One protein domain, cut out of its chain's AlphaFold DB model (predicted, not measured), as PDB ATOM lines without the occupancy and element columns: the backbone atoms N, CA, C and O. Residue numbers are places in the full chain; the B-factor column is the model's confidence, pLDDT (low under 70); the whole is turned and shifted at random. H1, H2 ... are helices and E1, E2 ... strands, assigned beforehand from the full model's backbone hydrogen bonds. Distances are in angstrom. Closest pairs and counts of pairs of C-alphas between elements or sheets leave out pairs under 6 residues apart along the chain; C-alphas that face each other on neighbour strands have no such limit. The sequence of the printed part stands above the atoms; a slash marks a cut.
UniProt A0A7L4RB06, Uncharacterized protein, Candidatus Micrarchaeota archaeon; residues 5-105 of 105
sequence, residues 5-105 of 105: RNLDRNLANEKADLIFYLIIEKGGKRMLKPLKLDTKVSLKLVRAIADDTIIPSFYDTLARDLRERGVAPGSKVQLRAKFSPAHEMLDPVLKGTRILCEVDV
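This is residues 5 to 105 of the 105 residues of an uncharacterized protein of Candidatus Micrarchaeota archaeon (UniProt A0A7L4RB06). A strongly twisted sheet of four strands has two helices, H2 and H3, over one face, in two layers. The long hairpin of E1 and E2 runs on past E3 and E4 at one end of the model, while the short helices H1 and H4 lie off the sheet towards the other end. The printed part has 101 residues with four named helices and four named strands, in the order H1, E1, E2, H2, H3, E3, H4, E4; the sheet's order is E2, E1, E3, E4, all antiparallel. The class is mixed, helices and strands. The whole is compact, with a radius of gyration of the C-alphas of 14.7 A, and its outline is elongated, spanning 50 by 27 by 23 A.

H1, residues 5 to 11, is close to but not clearly touching H4, residues 85 to 90; their closest C-alphas, those of Leu 11 and Leu 90, are 7.9 A apart. The two run opposite ways at a steep tilt of 53 degrees. Neither is on the sheet. E1, residues 15 to 26, forms a hairpin with E2, residues 29 to 42, at 160 degrees between their directions; N 22 and O 33 are within hydrogen-bond range at 2.8 A, and so are N 18 and O 39 at 2.8 A. E2 bends by 83 degrees at residue 38. H2, residues 43 to 50, is on the sheet at a height over the sheet of 7.7 A. It is only just over E1, with 3 of its 8 C-alphas falling on that strand, and runs along the strands, at 4 degrees to E1 on the local plane. The closest C-alphas of E1 and H2 are those of Lys 15 and Leu 43, 5.7 A apart. H3, residues 56 to 68, is on the sheet at a height of 9.8 A and is apart from H2. It is over E3, residues 76 to 82, and E4, residues 97 to 104, and runs across the strands, at 78 degrees to E3 on the local plane. The closest C-alphas of H3 and E4 are those of Ala 63 and Asp 104, 6.7 A apart. E2, H2, H3 and E3 make a split strand-helix-strand unit, two strands running the same way with E1 between them in the sheet and a right-handed crossover. E3 is antiparallel to E1 at 147 degrees, with N 19 and O 80 within hydrogen-bond range at 2.8 A. E4 is antiparallel to E3 at 156 degrees, with N 79 and O 101 within range at 2.8 A, and bends by 51 degrees at residue 100. The edge strands are E2 and E4. Every O i to N i+4 pair is within hydrogen-bond range in H1, H2 and H3; H4 has 1 of 2.

H1 begins at C-alpha 5, at (103.104, 132.960, 131.505). E1 begins at C-alpha 15, at (94.302, 149.095, 130.874), and is 33.8 A long from first to last C-alpha; E2 is 32.6 A long. H3, the longest helix by residues, measures 18.9 A, while H1, H2 and H4 measure 9.6 A, 10.4 A and 9.2 A. E3 measures 19.4 A. E4 measures 20.8 A and ends at C-alpha 104, at (74.524, 159.602, 121.991).

The two C-alphas farthest apart are those of Arg 5 and Gly 27, 53.0 A. The printed part has no cut and ends at residue 105, the chain's last. None of the links is long; H3 to E3 and H4 to E4 are short, the others tight. The mean pLDDT of the printed part is 79.5, and residues 5 to 13 and residue 52 are under 70.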
ATOM      1  N   ARG A   5     104.063 133.029 130.376       45.56
ATOM      2  CA  ARG A   5     103.104 132.960 131.505       45.56
ATOM      3  C   ARG A   5     103.097 134.185 132.434       45.56
ATOM      4  O   ARG A   5     102.065 134.482 133.027       45.56
ATOM      5  N   ASN A   6     104.229 134.878 132.593       45.28
ATOM      6  CA  ASN A   6     104.302 136.119 133.378       45.28
ATOM      7  C   ASN A   6     103.792 137.324 132.586       45.28
ATOM      8  O   ASN A   6     103.239 138.245 133.181       45.28
ATOM      9  N   LEU A   7     103.934 137.293 131.258       48.09
ATOM     10  CA  LEU A   7     103.238 138.221 130.374       48.09
ATOM     11  C   LEU A   7     101.723 138.042 130.556       48.09
ATOM     12  O   LEU A   7     101.082 139.011 130.940       48.09
ATOM     13  N   ASP A   8     101.179 136.824 130.426       49.50
ATOM     14  CA  ASP A   8      99.732 136.525 130.535       49.50
ATOM     15  C   ASP A   8      99.052 136.976 131.839       49.50
ATOM     16  O   ASP A   8      97.901 137.419 131.822       49.50
ATOM     17  N   ARG A   9      99.746 136.917 132.982       44.31
ATOM     18  CA  ARG A   9      99.188 137.385 134.265       44.31
ATOM     19  C   ARG A   9      99.208 138.907 134.433       44.31
ATOM     20  O   ARG A   9      98.275 139.442 135.026       44.31
ATOM     21  N   ASN A  10     100.215 139.604 133.902       51.88
ATOM     22  CA  ASN A  10     100.226 141.075 133.873       51.88
ATOM     23  C   ASN A  10      99.278 141.635 132.792       51.88
ATOM     24  O   ASN A  10      98.650 142.670 133.000       51.88
ATOM     25  N   LEU A  11      99.102 140.893 131.696       52.53
ATOM     26  CA  LEU A  11      98.217 141.143 130.548       52.53
ATOM     27  C   LEU A  11      96.745 141.371 130.927       52.53
ATOM     28  O   LEU A  11      96.066 142.204 130.333       52.53
ATOM     29  N   ALA A  12      96.231 140.635 131.919       52.91
ATOM     30  CA  ALA A  12      94.837 140.758 132.355       52.91
ATOM     31  C   ALA A  12      94.541 142.074 133.098       52.91
ATOM     32  O   ALA A  12      93.375 142.457 133.210       52.91
ATOM     33  N   ASN A  13      95.585 142.750 133.590       62.44
ATOM     34  CA  ASN A  13      95.493 143.984 134.364       62.44
ATOM     35  C   ASN A  13      95.909 145.229 133.573       62.44
ATOM     36  O   ASN A  13      95.724 146.339 134.077       62.44
ATOM     37  N   GLU A  14      96.446 145.074 132.357       70.56
ATOM     38  CA  GLU A  14      96.716 146.226 131.504       70.56
ATOM     39  C   GLU A  14      95.410 146.903 131.083       70.56
ATOM     40  O   GLU A  14      94.409 146.273 130.712       70.56
ATOM     41  N   LYS A  15      95.425 148.230 131.201       78.31
ATOM     42  CA  LYS A  15      94.302 149.095 130.874       78.31
ATOM     43  C   LYS A  15      94.710 150.021 129.738       78.31
ATOM     44  O   LYS A  15      95.790 150.606 129.774       78.31
ATOM     45  N   ALA A  16      93.824 150.185 128.767       81.44
ATOM     46  CA  ALA A  16      93.947 151.220 127.756       81.44
ATOM     47  C   ALA A  16      93.380 152.537 128.289       81.44
ATOM     48  O   ALA A  16      92.364 152.546 128.993       81.44
ATOM     49  N   ASP A  17      94.025 153.645 127.926       84.25
ATOM     50  CA  ASP A  17      93.503 154.976 128.206       84.25
ATOM     51  C   ASP A  17      92.345 155.266 127.245       84.25
ATOM     52  O   ASP A  17      92.483 155.126 126.026       84.25
ATOM     53  N   LEU A  18      91.205 155.681 127.789       84.62
ATOM     54  CA  LEU A  18      90.082 156.183 127.014       84.62
ATOM     55  C   LEU A  18      90.180 157.689 126.870       84.62
ATOM     56  O   LEU A  18      90.372 158.428 127.831       84.62
ATOM     57  N   ILE A  19      89.991 158.130 125.637       87.62
ATOM     58  CA  ILE A  19      89.916 159.525 125.261       87.62
ATOM     59  C   ILE A  19      88.530 159.754 124.681       87.62
ATOM     60  O   ILE A  19      88.114 159.088 123.731       87.62
ATOM     61  N   PHE A  20      87.828 160.723 125.245       88.56
ATOM     62  CA  PHE A  20      86.483 161.086 124.832       88.56
ATOM     63  C   PHE A  20      86.544 162.367 124.008       88.56
ATOM     64  O   PHE A  20      87.203 163.332 124.396       88.56
ATOM     65  N   TYR A  21      85.847 162.399 122.877       89.69
ATOM     66  CA  TYR A  21      85.724 163.587 122.040       89.69
ATOM     67  C   TYR A  21      84.258 163.920 121.817       89.69
ATOM     68  O   TYR A  21      83.505 163.095 121.316       89.69
ATOM     69  N   LEU A  22      83.863 165.147 122.125       90.25
ATOM     70  CA  LEU A  22      82.573 165.682 121.720       90.25
ATOM     71  C   LEU A  22      82.603 165.977 120.216       90.25
ATOM     72  O   LEU A  22      83.485 166.702 119.743       90.25
ATOM     73  N   ILE A  23      81.644 165.425 119.480       89.06
ATOM     74  CA  ILE A  23      81.450 165.676 118.056       89.06
ATOM     75  C   ILE A  23      80.586 166.931 117.918       89.06
ATOM     76  O   ILE A  23      79.449 166.972 118.378       89.06
ATOM     77  N   ILE A  24      81.133 167.964 117.282       87.12
ATOM     78  CA  ILE A  24      80.446 169.228 117.011       87.12
ATOM     79  C   ILE A  24      80.328 169.380 115.499       87.12
ATOM     80  O   ILE A  24      81.337 169.490 114.802       87.12
ATOM     81  N   GLU A  25      79.105 169.413 114.981       84.62
ATOM     82  CA  GLU A  25      78.860 169.696 113.569       84.62
ATOM     83  C   GLU A  25      78.731 171.211 113.370       84.62
ATOM     84  O   GLU A  25      77.828 171.852 113.903       84.62
ATOM     85  N   LYS A  26      79.666 171.813 112.623       82.69
ATOM     86  CA  LYS A  26      79.647 173.248 112.307       82.69
ATOM     87  C   LYS A  26      79.920 173.455 110.824       82.69
ATOM     88  O   LYS A  26      80.980 173.084 110.325       82.69
ATOM     89  N   GLY A  27      78.958 174.051 110.115       75.06
ATOM     90  CA  GLY A  27      79.094 174.379 108.690       75.06
ATOM     91  C   GLY A  27      79.395 173.164 107.801       75.06
ATOM     92  O   GLY A  27      80.253 173.249 106.930       75.06
ATOM     93  N   GLY A  28      78.761 172.015 108.071       82.31
ATOM     94  CA  GLY A  28      78.965 170.767 107.319       82.31
ATOM     95  C   GLY A  28      80.256 170.004 107.650       82.31
ATOM     96  O   GLY A  28      80.511 168.961 107.056       82.31
ATOM     97  N   LYS A  29      81.074 170.488 108.597       84.38
ATOM     98  CA  LYS A  29      82.288 169.802 109.063       84.38
ATOM     99  C   LYS A  29      82.107 169.270 110.482       84.38
ATOM    100  O   LYS A  29      81.596 169.973 111.355       84.38
ATOM    101  N   ARG A  30      82.583 168.044 110.722       82.81
ATOM    102  CA  ARG A  30      82.663 167.433 112.056       82.81
ATOM    103  C   ARG A  30      83.950 167.865 112.747       82.81
ATOM    104  O   ARG A  30      85.045 167.538 112.296       82.81
ATOM    105  N   MET A  31      83.811 168.605 113.838       87.50
ATOM    106  CA  MET A  31      84.907 168.994 114.716       87.50
ATOM    107  C   MET A  31      84.910 168.102 115.958       87.50
ATOM    108  O   MET A  31      83.857 167.817 116.520       87.50
ATOM    109  N   LEU A  32      86.095 167.683 116.405       88.00
ATOM    110  CA  LEU A  32      86.262 166.867 117.606       88.00
ATOM    111  C   LEU A  32      86.857 167.722 118.720       88.00
ATOM    112  O   LEU A  32      87.995 168.185 118.614       88.00
ATOM    113  N   LYS A  33      86.101 167.923 119.799       88.50
ATOM    114  CA  LYS A  33      86.570 168.634 120.991       88.50
ATOM    115  C   LYS A  33      86.906 167.622 122.091       88.50
ATOM    116  O   LYS A  33      86.005 166.907 122.517       88.50
ATOM    117  N   PRO A  34      88.161 167.535 122.568       87.44
ATOM    118  CA  PRO A  34      88.521 166.578 123.609       87.44
ATOM    119  C   PRO A  34      87.799 166.908 124.917       87.44
ATOM    120  O   PRO A  34      87.835 168.045 125.395       87.44
ATOM    121  N   LEU A  35      87.176 165.896 125.508       85.44
ATOM    122  CA  LEU A  35      86.686 165.917 126.875       85.44
ATOM    123  C   LEU A  35      87.844 165.441 127.760       85.44
ATOM    124  O   LEU A  35      88.387 164.357 127.554       85.44
ATOM    125  N   LYS A  36      88.266 166.267 128.721       83.06
ATOM    126  CA  LYS A  36      89.386 165.971 129.635       83.06
ATOM    127  C   LYS A  36      88.963 164.982 130.731       83.06
ATOM    128  O   LYS A  36      89.070 165.276 131.915       83.06
ATOM    129  N   LEU A  37      88.426 163.839 130.320       80.19
ATOM    130  CA  LEU A  37      88.013 162.751 131.194       80.19
ATOM    131  C   LEU A  37      89.125 161.709 131.198       80.19
ATOM    132  O   LEU A  37      89.350 161.052 130.185       80.19
ATOM    133  N   ASP A  38      89.822 161.566 132.322       75.00
ATOM    134  CA  ASP A  38      90.783 160.479 132.496       75.00
ATOM    135  C   ASP A  38      90.008 159.218 132.883       75.00
ATOM    136  O   ASP A  38      89.326 159.168 133.910       75.00
ATOM    137  N   THR A  39      89.977 158.227 132.000       79.75
ATOM    138  CA  THR A  39      89.304 156.949 132.249       79.75
ATOM    139  C   THR A  39      90.126 155.852 131.612       79.75
ATOM    140  O   THR A  39      90.582 155.986 130.482       79.75
ATOM    141  N   LYS A  40      90.304 154.747 132.330       81.75
ATOM    142  CA  LYS A  40      91.069 153.601 131.847       81.75
ATOM    143  C   LYS A  40      90.201 152.361 131.896       81.75
ATOM    144  O   LYS A  40      89.580 152.093 132.924       81.75
ATOM    145  N   VAL A  41      90.194 151.585 130.822       78.56
ATOM    146  CA  VAL A  41      89.416 150.342 130.731       78.56
ATOM    147  C   VAL A  41      90.312 149.161 130.441       78.56
ATOM    148  O   VAL A  41      91.363 149.300 129.825       78.56
ATOM    149  N   SER A  42      89.901 147.985 130.905       79.88
ATOM    150  CA  SER A  42      90.631 146.755 130.625       79.88
ATOM    151  C   SER A  42      90.647 146.469 129.123       79.88
ATOM    152  O   SER A  42      89.669 146.721 128.415       79.88
ATOM    153  N   LEU A  43      91.734 145.871 128.635       79.12
ATOM    154  CA  LEU A  43      91.836 145.451 127.232       79.12
ATOM    155  C   LEU A  43      90.728 144.469 126.821       79.12
ATOM    156  O   LEU A  43      90.312 144.456 125.667       79.12
ATOM    157  N   LYS A  44      90.206 143.683 127.774       78.19
ATOM    158  CA  LYS A  44      89.057 142.792 127.554       78.19
ATOM    159  C   LYS A  44      87.806 143.560 127.135       78.19
ATOM    160  O   LYS A  44      87.135 143.144 126.201       78.19
ATOM    161  N   LEU A  45      87.518 144.680 127.803       76.81
ATOM    162  CA  LEU A  45      86.378 145.524 127.455       76.81
ATOM    163  C   LEU A  45      86.583 146.164 126.078       76.81
ATOM    164  O   LEU A  45      85.665 146.192 125.272       76.81
ATOM    165  N   VAL A  46      87.803 146.622 125.786       79.44
ATOM    166  CA  VAL A  46      88.135 147.206 124.479       79.44
ATOM    167  C   VAL A  46      87.916 146.210 123.342       79.44
ATOM    168  O   VAL A  46      87.325 146.576 122.330       79.44
ATOM    169  N   ARG A  47      88.343 144.953 123.519       77.00
ATOM    170  CA  ARG A  47      88.067 143.873 122.564       77.00
ATOM    171  C   ARG A  47      86.576 143.597 122.438       77.00
ATOM    172  O   ARG A  47      86.077 143.567 121.329       77.00
ATOM    173  N   ALA A  48      85.856 143.508 123.555       76.50
ATOM    174  CA  ALA A  48      84.416 143.279 123.519       76.50
ATOM    175  C   ALA A  48      83.655 144.372 122.737       76.50
ATOM    176  O   ALA A  48      82.717 144.049 122.013       76.50
ATOM    177  N   ILE A  49      84.080 145.641 122.843       77.50
ATOM    178  CA  ILE A  49      83.535 146.757 122.044       77.50
ATOM    179  C   ILE A  49      83.925 146.620 120.571       77.50
ATOM    180  O   ILE A  49      83.076 146.791 119.705       77.50
ATOM    181  N   ALA A  50      85.186 146.298 120.281       73.50
ATOM    182  CA  ALA A  50      85.659 146.134 118.906       73.50
ATOM    183  C   ALA A  50      84.993 144.953 118.177       73.50
ATOM    184  O   ALA A  50      84.743 145.047 116.979       73.50
ATOM    185  N   ASP A  51      84.693 143.878 118.904       72.62
ATOM    186  CA  ASP A  51      84.046 142.664 118.398       72.62
ATOM    187  C   ASP A  51      82.504 142.764 118.413       72.62
ATOM    188  O   ASP A  51      81.828 141.780 118.124       72.62
ATOM    189  N   ASP A  52      81.945 143.928 118.777       68.12
ATOM    190  CA  ASP A  52      80.500 144.201 118.877       68.12
ATOM    191  C   ASP A  52      79.727 143.204 119.768       68.12
ATOM    192  O   ASP A  52      78.571 142.858 119.545       68.12
ATOM    193  N   THR A  53      80.388 142.715 120.820       70.25
ATOM    194  CA  THR A  53      79.818 141.747 121.780       70.25
ATOM    195  C   THR A  53      79.277 142.412 123.048       70.25
ATOM    196  O   THR A  53      78.870 141.741 124.000       70.25
ATOM    197  N   ILE A  54      79.291 143.745 123.094       70.50
ATOM    198  CA  ILE A  54      78.855 144.534 124.245       70.50
ATOM    199  C   ILE A  54      77.329 144.648 124.278       70.50
ATOM    200  O   ILE A  54      76.662 144.864 123.273       70.50
ATOM    201  N   ILE A  55      76.781 144.554 125.488       70.62
ATOM    202  CA  ILE A  55      75.347 144.642 125.760       70.62
ATOM    203  C   ILE A  55      74.909 146.121 125.727       70.62
ATOM    204  O   ILE A  55      75.624 146.960 126.285       70.62
ATOM    205  N   PRO A  56      73.722 146.460 125.177       75.56
ATOM    206  CA  PRO A  56      73.181 147.826 125.140       75.56
ATOM    207  C   PRO A  56      73.277 148.611 126.460       75.56
ATOM    208  O   PRO A  56      73.599 149.797 126.460       75.56
ATOM    209  N   SER A  57      73.128 147.926 127.597       78.38
ATOM    210  CA  SER A  57      73.225 148.509 128.942       78.38
ATOM    211  C   SER A  57      74.561 149.201 129.242       78.38
ATOM    212  O   SER A  57      74.631 150.075 130.110       78.38
ATOM    213  N   PHE A  58      75.643 148.809 128.564       81.75
ATOM    214  CA  PHE A  58      76.932 149.489 128.678       81.75
ATOM    215  C   PHE A  58      76.866 150.904 128.098       81.75
ATOM    216  O   PHE A  58      77.341 151.842 128.734       81.75
ATOM    217  N   TYR A  59      76.250 151.063 126.923       81.81
ATOM    218  CA  TYR A  59      76.105 152.361 126.268       81.81
ATOM    219  C   TYR A  59      75.203 153.294 127.080       81.81
ATOM    220  O   TYR A  59      75.558 154.456 127.269       81.81
ATOM    221  N   ASP A  60      74.122 152.770 127.664       85.19
ATOM    222  CA  ASP A  60      73.248 153.534 128.565       85.19
ATOM    223  C   ASP A  60      73.990 154.028 129.814       85.19
ATOM    224  O   ASP A  60      73.843 155.178 130.237       85.19
ATOM    225  N   THR A  61      74.819 153.158 130.400       86.06
ATOM    226  CA  THR A  61      75.654 153.509 131.556       86.06
ATOM    227  C   THR A  61      76.663 154.586 131.176       86.06
ATOM    228  O   THR A  61      76.795 155.581 131.882       86.06
ATOM    229  N   LEU A  62      77.325 154.435 130.028       84.56
ATOM    230  CA  LEU A  62      78.308 155.398 129.549       84.56
ATOM    231  C   LEU A  62      77.675 156.763 129.247       84.56
ATOM    232  O   LEU A  62      78.245 157.791 129.605       84.56
ATOM    233  N   ALA A  63      76.487 156.786 128.637       87.19
ATOM    234  CA  ALA A  63      75.730 158.011 128.397       87.19
ATOM    235  C   ALA A  63      75.362 158.710 129.714       87.19
ATOM    236  O   ALA A  63      75.573 159.915 129.856       87.19
ATOM    237  N   ARG A  64      74.877 157.959 130.714       89.00
ATOM    238  CA  ARG A  64      74.585 158.506 132.047       89.00
ATOM    239  C   ARG A  64      75.834 159.099 132.702       89.00
ATOM    240  O   ARG A  64      75.790 160.247 133.135       89.00
ATOM    241  N   ASP A  65      76.944 158.367 132.705       87.81
ATOM    242  CA  ASP A  65      78.208 158.825 133.292       87.81
ATOM    243  C   ASP A  65      78.730 160.096 132.595       87.81
ATOM    244  O   ASP A  65      79.276 160.993 133.240       87.81
ATOM    245  N   LEU A  66      78.556 160.210 131.272       87.88
ATOM    246  CA  LEU A  66      78.924 161.409 130.514       87.88
ATOM    247  C   LEU A  66      78.053 162.614 130.891       87.88
ATOM    248  O   LEU A  66      78.592 163.715 131.043       87.88
ATOM    249  N   ARG A  67      76.744 162.421 131.109       89.06
ATOM    250  CA  ARG A  67      75.854 163.482 131.617       89.06
ATOM    251  C   ARG A  67      76.269 163.949 133.006       89.06
ATOM    252  O   ARG A  67      76.380 165.149 133.235       89.06
ATOM    253  N   GLU A  68      76.556 163.015 133.913       89.12
ATOM    254  CA  GLU A  68      77.029 163.325 135.271       89.12
ATOM    255  C   GLU A  68      78.351 164.104 135.259       89.12
ATOM    256  O   GLU A  68      78.585 164.972 136.098       89.12
ATOM    257  N   ARG A  69      79.198 163.857 134.255       84.94
ATOM    258  CA  ARG A  69      80.459 164.578 134.026       84.94
ATOM    259  C   ARG A  69      80.291 165.903 133.268       84.94
ATOM    260  O   ARG A  69      81.291 166.533 132.924       84.94
ATOM    261  N   GLY A  70      79.055 166.340 133.022       85.62
ATOM    262  CA  GLY A  70      78.734 167.653 132.457       85.62
ATOM    263  C   GLY A  70      78.645 167.709 130.931       85.62
ATOM    264  O   GLY A  70      78.686 168.803 130.364       85.62
ATOM    265  N   VAL A  71      78.533 166.570 130.241       87.75
ATOM    266  CA  VAL A  71      78.216 166.555 128.804       87.75
ATOM    267  C   VAL A  71      76.723 166.827 128.610       87.75
ATOM    268  O   VAL A  71      75.881 166.225 129.272       87.75
ATOM    269  N   ALA A  72      76.390 167.752 127.707       87.38
ATOM    270  CA  ALA A  72      75.007 168.142 127.458       87.38
ATOM    271  C   ALA A  72      74.201 167.005 126.796       87.38
ATOM    272  O   ALA A  72      74.727 166.366 125.881       87.38
ATOM    273  N   PRO A  73      72.934 166.784 127.188       88.81
ATOM    274  CA  PRO A  73      72.070 165.800 126.539       88.81
ATOM    275  C   PRO A  73      71.814 166.164 125.068       88.81
ATOM    276  O   PRO A  73      71.751 167.343 124.710       88.81
ATOM    277  N   GLY A  74      71.674 165.152 124.214       87.25
ATOM    278  CA  GLY A  74      71.600 165.274 122.756       87.25
ATOM    279  C   GLY A  74      72.964 165.416 122.071       87.25
ATOM    280  O   GLY A  74      73.029 165.653 120.865       87.25
ATOM    281  N   SER A  75      74.060 165.302 122.824       88.94
ATOM    282  CA  SER A  75      75.417 165.398 122.287       88.94
ATOM    283  C   SER A  75      75.931 164.052 121.795       88.94
ATOM    284  O   SER A  75      75.749 163.034 122.454       88.94
ATOM    285  N   LYS A  76      76.697 164.061 120.701       90.88
ATOM    286  CA  LYS A  76      77.439 162.884 120.231       90.88
ATOM    287  C   LYS A  76      78.852 162.871 120.783       90.88
ATOM    288  O   LYS A  76      79.613 163.815 120.566       90.88
ATOM    289  N   VAL A  77      79.227 161.794 121.461       89.69
ATOM    290  CA  VAL A  77      80.575 161.596 121.997       89.69
ATOM    291  C   VAL A  77      81.227 160.402 121.318       89.69
ATOM    292  O   VAL A  77      80.711 159.292 121.330       89.69
ATOM    293  N   GLN A  78      82.401 160.626 120.743       89.56
ATOM    294  CA  GLN A  78      83.236 159.578 120.185       89.56
ATOM    295  C   GLN A  78      84.217 159.073 121.240       89.56
ATOM    296  O   GLN A  78      85.004 159.845 121.801       89.56
ATOM    297  N   LEU A  79      84.201 157.761 121.462       88.00
ATOM    298  CA  LEU A  79      85.128 157.074 122.340       88.00
ATOM    299  C   LEU A  79      86.334 156.570 121.554       88.00
ATOM    300  O   LEU A  79      86.198 155.886 120.536       88.00
ATOM    301  N   ARG A  80      87.532 156.871 122.049       88.44
ATOM    302  CA  ARG A  80      88.785 156.373 121.487       88.44
ATOM    303  C   ARG A  80      89.618 155.686 122.556       88.44
ATOM    304  O   ARG A  80      89.745 156.211 123.652       88.44
ATOM    305  N   ALA A  81      90.233 154.558 122.225       87.31
ATOM    306  CA  ALA A  81      91.264 153.949 123.056       87.31
ATOM    307  C   ALA A  81      92.643 154.332 122.533       87.31
ATOM    308  O   ALA A  81      92.918 154.197 121.339       87.31
ATOM    309  N   LYS A  82      93.511 154.788 123.430       87.38
ATOM    310  CA  LYS A  82      94.936 154.966 123.175       87.38
ATOM    311  C   LYS A  82      95.687 153.778 123.758       87.38
ATOM    312  O   LYS A  82      95.646 153.526 124.963       87.38
ATOM    313  N   PHE A  83      96.384 153.061 122.887       84.31
ATOM    314  CA  PHE A  83      97.171 151.906 123.270       84.31
ATOM    315  C   PHE A  83      98.634 152.291 123.515       84.31
ATOM    316  O   PHE A  83      99.209 153.107 122.793       84.31
ATOM    317  N   SER A  84      99.231 151.711 124.555       80.88
ATOM    318  CA  SER A  84     100.663 151.768 124.814       80.88
ATOM    319  C   SER A  84     101.418 150.829 123.854       80.88
ATOM    320  O   SER A  84     100.820 149.898 123.312       80.88
ATOM    321  N   PRO A  85     102.738 151.011 123.673       78.69
ATOM    322  CA  PRO A  85     103.562 150.065 122.914       78.69
ATOM    323  C   PRO A  85     103.546 148.640 123.488       78.69
ATOM    324  O   PRO A  85     103.741 147.679 122.751       78.69
ATOM    325  N   ALA A  86     103.286 148.492 124.794       77.88
ATOM    326  CA  ALA A  86     103.147 147.182 125.418       77.88
ATOM    327  C   ALA A  86     101.965 146.411 124.818       77.88
ATOM    328  O   ALA A  86     102.122 145.237 124.502       77.88
ATOM    329  N   HIS A  87     100.841 147.084 124.542       78.88
ATOM    330  CA  HIS A  87      99.666 146.458 123.934       78.88
ATOM    331  C   HIS A  87      99.938 145.905 122.527       78.88
ATOM    332  O   HIS A  87      99.427 144.841 122.187       78.88
ATOM    333  N   GLU A  88     100.777 146.573 121.731       73.94
ATOM    334  CA  GLU A  88     101.142 146.111 120.383       73.94
ATOM    335  C   GLU A  88     101.951 144.804 120.418       73.94
ATOM    336  O   GLU A  88     101.824 143.969 119.523       73.94
ATOM    337  N   MET A  89     102.733 144.579 121.481       72.75
ATOM    338  CA  MET A  89     103.433 143.306 121.691       72.75
ATOM    339  C   MET A  89     102.478 142.153 122.032       72.75
ATOM    340  O   MET A  89     102.850 140.990 121.875       72.75
ATOM    341  N   LEU A  90     101.274 142.465 122.520       71.44
ATOM    342  CA  LEU A  90     100.236 141.493 122.870       71.44
ATOM    343  C   LEU A  90      99.384 141.140 121.658       71.44
ATOM    344  O   LEU A  90      99.045 139.979 121.436       71.44
ATOM    345  N   ASP A  91      99.015 142.167 120.905       70.31
ATOM    346  CA  ASP A  91      98.170 142.071 119.734       70.31
ATOM    347  C   ASP A  91      98.525 143.219 118.776       70.31
ATOM    348  O   ASP A  91      98.306 144.387 119.117       70.31
ATOM    349  N   PRO A  92      99.028 142.922 117.565       73.19
ATOM    350  CA  PRO A  92      99.412 143.943 116.589       73.19
ATOM    351  C   PRO A  92      98.266 144.885 116.184       73.19
ATOM    352  O   PRO A  92      98.500 145.949 115.600       73.19
ATOM    353  N   VAL A  93      97.015 144.496 116.450       74.88
ATOM    354  CA  VAL A  93      95.824 145.309 116.191       74.88
ATOM    355  C   VAL A  93      95.666 146.416 117.243       74.88
ATOM    356  O   VAL A  93      95.174 147.502 116.917       74.88
ATOM    357  N   LEU A  94      96.138 146.196 118.474       76.50
ATOM    358  CA  LEU A  94      96.039 147.117 119.613       76.50
ATOM    359  C   LEU A  94      97.178 148.147 119.613       76.50
ATOM    360  O   LEU A  94      97.944 148.263 120.566       76.50
ATOM    361  N   LYS A  95      97.275 148.920 118.528       80.56
ATOM    362  CA  LYS A  95      98.293 149.962 118.348       80.56
ATOM    363  C   LYS A  95      97.696 151.333 118.057       80.56
ATOM    364  O   LYS A  95      96.647 151.453 117.416       80.56
ATOM    365  N   GLY A  96      98.411 152.371 118.486       83.56
ATOM    366  CA  GLY A  96      98.036 153.769 118.272       83.56
ATOM    367  C   GLY A  96      96.749 154.169 118.999       83.56
ATOM    368  O   GLY A  96      96.425 153.635 120.058       83.56
ATOM    369  N   THR A  97      96.021 155.130 118.431       86.00
ATOM    370  CA  THR A  97      94.701 155.538 118.926       86.00
ATOM    371  C   THR A  97      93.632 155.018 117.978       86.00
ATOM    372  O   THR A  97      93.647 155.364 116.796       86.00
ATOM    373  N   ARG A  98      92.683 154.230 118.484       85.06
ATOM    374  CA  ARG A  98      91.558 153.711 117.697       85.06
ATOM    375  C   ARG A  98      90.231 154.237 118.198       85.06
ATOM    376  O   ARG A  98      90.066 154.482 119.387       85.06
ATOM    377  N   ILE A  99      89.295 154.401 117.271       86.56
ATOM    378  CA  ILE A  99      87.897 154.683 117.588       86.56
ATOM    379  C   ILE A  99      87.270 153.364 118.030       86.56
ATOM    380  O   ILE A  99      87.448 152.357 117.348       86.56
ATOM    381  N   LEU A 100      86.604 153.374 119.180       84.00
ATOM    382  CA  LEU A 100      85.893 152.205 119.692       84.00
ATOM    383  C   LEU A 100      84.422 152.261 119.304       84.00
ATOM    384  O   LEU A 100      83.914 151.337 118.687       84.00
ATOM    385  N   CYS A 101      83.755 153.358 119.648       84.06
ATOM    386  CA  CYS A 101      82.335 153.547 119.401       84.06
ATOM    387  C   CYS A 101      81.972 155.038 119.436       84.06
ATOM    388  O   CYS A 101      82.759 155.884 119.878       84.06
ATOM    389  N   GLU A 102      80.766 155.352 118.983       88.31
ATOM    390  CA  GLU A 102      80.121 156.652 119.161       88.31
ATOM    391  C   GLU A 102      78.887 156.454 120.039       88.31
ATOM    392  O   GLU A 102      78.192 155.449 119.907       88.31
ATOM    393  N   VAL A 103      78.654 157.378 120.967       86.38
ATOM    394  CA  VAL A 103      77.549 157.314 121.925       86.38
ATOM    395  C   VAL A 103      76.781 158.623 121.889       86.38
ATOM    396  O   VAL A 103      77.373 159.702 121.970       86.38
ATOM    397  N   ASP A 104      75.463 158.508 121.775       87.62
ATOM    398  CA  ASP A 104      74.524 159.602 121.991       87.62
ATOM    399  C   ASP A 104      74.275 159.749 123.503       87.62
ATOM    400  O   ASP A 104      73.877 158.798 124.176       87.62
ATOM    401  N   VAL A 105      74.577 160.931 124.045       83.88
ATOM    402  CA  VAL A 105      74.464 161.273 125.476       83.88
ATOM    403  C   VAL A 105      73.108 161.882 125.781       83.88
ATOM    404  O   VAL A 105      72.496 161.492 126.808       83.88
TER     405      VAL A 105